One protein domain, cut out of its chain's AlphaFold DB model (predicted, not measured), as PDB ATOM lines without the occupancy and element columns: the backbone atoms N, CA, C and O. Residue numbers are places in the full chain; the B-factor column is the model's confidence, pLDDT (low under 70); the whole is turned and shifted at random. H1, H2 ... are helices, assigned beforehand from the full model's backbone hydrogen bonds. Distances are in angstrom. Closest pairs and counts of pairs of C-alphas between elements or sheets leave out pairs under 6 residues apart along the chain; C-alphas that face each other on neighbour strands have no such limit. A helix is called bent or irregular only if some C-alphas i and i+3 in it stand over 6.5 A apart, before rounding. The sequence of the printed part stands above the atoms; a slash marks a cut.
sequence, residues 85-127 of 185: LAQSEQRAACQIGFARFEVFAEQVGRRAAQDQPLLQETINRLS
ATOM      1  N   LEU A  85     190.922 153.434 255.188       83.94
ATOM      2  CA  LEU A  85     191.330 153.839 253.841       83.94
ATOM      3  C   LEU A  85     192.852 153.767 253.663       83.94
ATOM      4  O   LEU A  85     193.619 154.113 254.571       83.94
ATOM      5  N   ALA A  86     193.290 153.392 252.460       87.19
ATOM      6  CA  ALA A  86     194.700 153.417 252.078       87.19
ATOM      7  C   ALA A  86     195.267 154.847 252.142       87.19
ATOM      8  O   ALA A  86     194.599 155.805 251.751       87.19
ATOM      9  N   GLN A  87     196.518 155.007 252.597       80.75
ATOM     10  CA  GLN A  87     197.129 156.332 252.814       80.75
ATOM     11  C   GLN A  87     197.134 157.228 251.565       80.75
ATOM     12  O   GLN A  87     196.996 158.443 251.685       80.75
ATOM     13  N   SER A  88     197.246 156.642 250.371       86.56
ATOM     14  CA  SER A  88     197.199 157.366 249.095       86.56
ATOM     15  C   SER A  88     195.834 157.996 248.803       86.56
ATOM     16  O   SER A  88     195.763 159.040 248.162       86.56
ATOM     17  N   GLU A  89     194.751 157.387 249.285       86.75
ATOM     18  CA  GLU A  89     193.371 157.798 249.000       86.75
ATOM     19  C   GLU A  89     192.789 158.703 250.093       86.75
ATOM     20  O   GLU A  89     191.822 159.426 249.850       86.75
ATOM     21  N   GLN A  90     193.408 158.725 251.281       83.75
ATOM     22  CA  GLN A  90     192.949 159.512 252.431       83.75
ATOM     23  C   GLN A  90     192.755 160.990 252.085       83.75
ATOM     24  O   GLN A  90     191.722 161.564 252.423       83.75
ATOM     25  N   ARG A  91     193.691 161.604 251.347       84.31
ATOM     26  CA  ARG A  91     193.607 163.031 250.987       84.31
ATOM     27  C   ARG A  91     192.413 163.336 250.079       84.31
ATOM     28  O   ARG A  91     191.741 164.345 250.281       84.31
ATOM     29  N   ALA A  92     192.148 162.479 249.095       87.56
ATOM     30  CA  ALA A  92     191.025 162.648 248.175       87.56
ATOM     31  C   ALA A  92     189.685 162.412 248.892       87.56
ATOM     32  O   ALA A  92     188.767 163.222 248.775       87.56
ATOM     33  N   ALA A  93     189.600 161.357 249.708       86.56
ATOM     34  CA  ALA A  93     188.426 161.072 250.527       86.56
ATOM     35  C   ALA A  93     188.117 162.216 251.509       86.56
ATOM     36  O   ALA A  93     186.959 162.608 251.652       86.56
ATOM     37  N   CYS A  94     189.149 162.805 252.115       86.12
ATOM     38  CA  CYS A  94     189.050 163.980 252.977       86.12
ATOM     39  C   CYS A  94     188.425 165.193 252.278       86.12
ATOM     40  O   CYS A  94     187.519 165.822 252.822       86.12
ATOM     41  N   GLN A  95     188.870 165.504 251.060       89.31
ATOM     42  CA  GLN A  95     188.321 166.623 250.287       89.31
ATOM     43  C   GLN A  95     186.843 166.410 249.947       89.31
ATOM     44  O   GLN A  95     186.031 167.320 250.106       89.31
ATOM     45  N   ILE A  96     186.474 165.192 249.539       91.25
ATOM     46  CA  ILE A  96     185.076 164.843 249.255       91.25
ATOM     47  C   ILE A  96     184.229 164.926 250.531       91.25
ATOM     48  O   ILE A  96     183.111 165.441 250.500       91.25
ATOM     49  N   GLY A  97     184.752 164.431 251.656       89.00
ATOM     50  CA  GLY A  97     184.093 164.510 252.957       89.00
ATOM     51  C   GLY A  97     183.813 165.952 253.373       89.00
ATOM     52  O   GLY A  97     182.696 166.259 253.780       89.00
ATOM     53  N   PHE A  98     184.789 166.842 253.189       90.38
ATOM     54  CA  PHE A  98     184.638 168.266 253.472       90.38
ATOM     55  C   PHE A  98     183.540 168.912 252.615       90.38
ATOM     56  O   PHE A  98     182.628 169.527 253.160       90.38
ATOM     57  N   ALA A  99     183.547 168.682 251.297       91.88
ATOM     58  CA  ALA A  99     182.514 169.215 250.404       91.88
ATOM     59  C   ALA A  99     181.100 168.718 250.772       91.88
ATOM     60  O   ALA A  99     180.130 169.474 250.749       91.88
ATOM     61  N   ARG A 100     180.964 167.443 251.164       94.56
ATOM     62  CA  ARG A 100     179.686 166.895 251.651       94.56
ATOM     63  C   ARG A 100     179.260 167.522 252.977       94.56
ATOM     64  O   ARG A 100     178.068 167.749 253.183       94.56
ATOM     65  N   PHE A 101     180.214 167.795 253.867       91.94
ATOM     66  CA  PHE A 101     179.944 168.431 255.151       91.94
ATOM     67  C   PHE A 101     179.427 169.862 254.988       91.94
ATOM     68  O   PHE A 101     178.500 170.230 255.699       91.94
ATOM     69  N   GLU A 102     179.946 170.643 254.039       94.25
ATOM     70  CA  GLU A 102     179.443 172.000 253.770       94.25
ATOM     71  C   GLU A 102     177.957 171.997 253.386       94.25
ATOM     72  O   GLU A 102     177.159 172.724 253.979       94.25
ATOM     73  N   VAL A 103     177.560 171.116 252.460       96.44
ATOM     74  CA  VAL A 103     176.151 170.964 252.052       96.44
ATOM     75  C   VAL A 103     175.283 170.525 253.229       96.44
ATOM     76  O   VAL A 103     174.190 171.054 253.442       96.44
ATOM     77  N   PHE A 104     175.764 169.567 254.022       93.25
ATOM     78  CA  PHE A 104     175.075 169.136 255.234       93.25
ATOM     79  C   PHE A 104     174.911 170.287 256.237       93.25
ATOM     80  O   PHE A 104     173.815 170.494 256.754       93.25
ATOM     81  N   ALA A 105     175.966 171.064 256.489       92.31
ATOM     82  CA  ALA A 105     175.942 172.190 257.414       92.31
ATOM     83  C   ALA A 105     174.954 173.271 256.960       92.31
ATOM     84  O   ALA A 105     174.215 173.807 257.785       92.31
ATOM     85  N   GLU A 106     174.869 173.540 255.656       95.50
ATOM     86  CA  GLU A 106     173.864 174.445 255.103       95.50
ATOM     87  C   GLU A 106     172.438 173.926 255.352       95.50
ATOM     88  O   GLU A 106     171.570 174.675 255.810       95.50
ATOM     89  N   GLN A 107     172.186 172.637 255.103       93.81
ATOM     90  CA  GLN A 107     170.882 172.018 255.362       93.81
ATOM     91  C   GLN A 107     170.511 172.072 256.848       93.81
ATOM     92  O   GLN A 107     169.375 172.412 257.184       93.81
ATOM     93  N   VAL A 108     171.466 171.786 257.737       91.31
ATOM     94  CA  VAL A 108     171.283 171.905 259.187       91.31
ATOM     95  C   VAL A 108     170.999 173.350 259.574       91.31
ATOM     96  O   VAL A 108     170.070 173.578 260.337       91.31
ATOM     97  N   GLY A 109     171.727 174.326 259.029       89.56
ATOM     98  CA  GLY A 109     171.506 175.746 259.307       89.56
ATOM     99  C   GLY A 109     170.109 176.211 258.895       89.56
ATOM    100  O   GLY A 109     169.385 176.794 259.702       89.56
ATOM    101  N   ARG A 110     169.681 175.874 257.670       91.38
ATOM    102  CA  ARG A 110     168.320 176.161 257.181       91.38
ATOM    103  C   ARG A 110     167.252 175.543 258.076       91.38
ATOM    104  O   ARG A 110     166.202 176.141 258.288       91.38
ATOM    105  N   ARG A 111     167.519 174.346 258.592       87.56
ATOM    106  CA  ARG A 111     166.584 173.604 259.429       87.56
ATOM    107  C   ARG A 111     166.588 174.047 260.889       87.56
ATOM    108  O   ARG A 111     165.541 174.034 261.511       87.56
ATOM    109  N   ALA A 112     167.722 174.466 261.434       87.00
ATOM    110  CA  ALA A 112     167.822 175.009 262.787       87.00
ATOM    111  C   ALA A 112     167.079 176.346 262.924       87.00
ATOM    112  O   ALA A 112     166.621 176.682 264.010       87.00
ATOM    113  N   ALA A 113     166.924 177.083 261.820       89.88
ATOM    114  CA  ALA A 113     166.043 178.246 261.748       89.88
ATOM    115  C   ALA A 113     164.541 177.880 261.760       89.88
ATOM    116  O   ALA A 113     163.702 178.773 261.831       89.88
ATOM    117  N   GLN A 114     164.192 176.593 261.666       88.81
ATOM    118  CA  GLN A 114     162.826 176.094 261.815       88.81
ATOM    119  C   GLN A 114     162.608 175.645 263.264       88.81
ATOM    120  O   GLN A 114     163.448 174.962 263.844       88.81
ATOM    121  N   ASP A 115     161.435 175.933 263.826       84.19
ATOM    122  CA  ASP A 115     161.113 175.600 265.223       84.19
ATOM    123  C   ASP A 115     160.827 174.102 265.473       84.19
ATOM    124  O   ASP A 115     160.485 173.709 266.591       84.19
ATOM    125  N   GLN A 116     160.944 173.236 264.457       86.06
ATOM    126  CA  GLN A 116     160.567 171.824 264.560       86.06
ATOM    127  C   GLN A 116     161.758 170.862 264.370       86.06
ATOM    128  O   GLN A 116     162.331 170.776 263.277       86.06
ATOM    129  N   PRO A 117     162.093 170.037 265.385       87.44
ATOM    130  CA  PRO A 117     163.176 169.068 265.265       87.44
ATOM    131  C   PRO A 117     162.833 167.947 264.269       87.44
ATOM    132  O   PRO A 117     161.718 167.421 264.254       87.44
ATOM    133  N   LEU A 118     163.820 167.534 263.460       89.12
ATOM    134  CA  LEU A 118     163.664 166.519 262.402       89.12
ATOM    135  C   LEU A 118     163.118 165.182 262.900       89.12
ATOM    136  O   LEU A 118     162.269 164.577 262.247       89.12
ATOM    137  N   LEU A 119     163.588 164.724 264.060       87.75
ATOM    138  CA  LEU A 119     163.098 163.478 264.642       87.75
ATOM    139  C   LEU A 119     161.614 163.568 264.982       87.75
ATOM    140  O   LEU A 119     160.871 162.647 264.663       87.75
ATOM    141  N   GLN A 120     161.167 164.689 265.549       88.75
ATOM    142  CA  GLN A 120     159.757 164.874 265.876       88.75
ATOM    143  C   GLN A 120     158.900 164.954 264.614       88.75
ATOM    144  O   GLN A 120     157.830 164.358 264.571       88.75
ATOM    145  N   GLU A 121     159.365 165.641 263.565       89.19
ATOM    146  CA  GLU A 121     158.683 165.623 262.264       89.19
ATOM    147  C   GLU A 121     158.557 164.194 261.727       89.19
ATOM    148  O   GLU A 121     157.477 163.785 261.310       89.19
ATOM    149  N   THR A 122     159.638 163.417 261.778       92.38
ATOM    150  CA  THR A 122     159.644 162.037 261.282       92.38
ATOM    151  C   THR A 122     158.684 161.161 262.083       92.38
ATOM    152  O   THR A 122     157.872 160.460 261.489       92.38
ATOM    153  N   ILE A 123     158.712 161.246 263.416       93.19
ATOM    154  CA  ILE A 123     157.772 160.535 264.295       93.19
ATOM    155  C   ILE A 123     156.330 160.916 263.954       93.19
ATOM    156  O   ILE A 123     155.492 160.035 263.765       93.19
ATOM    157  N   ASN A 124     156.046 162.213 263.811       92.56
ATOM    158  CA  ASN A 124     154.711 162.693 263.472       92.56
ATOM    159  C   ASN A 124     154.262 162.143 262.107       92.56
ATOM    160  O   ASN A 124     153.162 161.607 262.003       92.56
ATOM    161  N   ARG A 125     155.128 162.184 261.086       90.56
ATOM    162  CA  ARG A 125     154.849 161.623 259.753       90.56
ATOM    163  C   ARG A 125     154.572 160.122 259.794       90.56
ATOM    164  O   ARG A 125     153.643 159.650 259.149       90.56
ATOM    165  N   LEU A 126     155.350 159.366 260.565       93.38
ATOM    166  CA  LEU A 126     155.123 157.930 260.741       93.38
ATOM    167  C   LEU A 126     153.790 157.659 261.455       93.38
ATOM    168  O   LEU A 126     153.066 156.738 261.082       93.38
ATOM    169  N   SER A 127     153.428 158.491 262.434       90.19
ATOM    170  CA  SER A 127     152.161 158.366 263.160       90.19
ATOM    171  C   SER A 127     150.927 158.717 262.315       90.19
ATOM    172  O   SER A 127     149.862 158.148 262.544       90.19
TER     173      SER A 127
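Overview. This is residues 85 to 127 of the 185 residues of an uncharacterized protein of Bradyrhizobium lablabi (UniProt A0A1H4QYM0). One long helix, H1, is followed by a small link that turns the backbone aside into a short second helix, H2, and the two helices do not fold together into a core. H1 makes most of the length. The printed part has 43 residues with two named helices, H1 then H2, and no named strand; the class is all helix. It is extended, with a radius of gyration of the C-alphas of 16.0 A and spans of 46 by 22 by 8 A.

Along the chain. H1 is residues 87 to 112, 36.2 A from C-alpha 87 at (197.129, 156.332, 252.814) to C-alpha 112 at (167.822, 175.009, 262.787). It is irregular, but only just: C-alphas 88 and 91 are 7.0 A apart. H2 is residues 118 to 127, 14.1 A long, ending at C-alpha 127 at (152.161, 158.366, 263.160).

Arrangement. H1 and H2 are only just apart, their closest C-alphas 8.2 A from each other. In H2 every O i to N i+4 pair is within hydrogen-bond range; in H1, 20 of 22 are.

Size, cuts and confidence. The C-alphas of Ser 88 and Ser 127, the two farthest apart, are 47.2 A apart. The link from H1 to H2 is tight. The printed part has no cut, and no printed residue is under 70 in pLDDT.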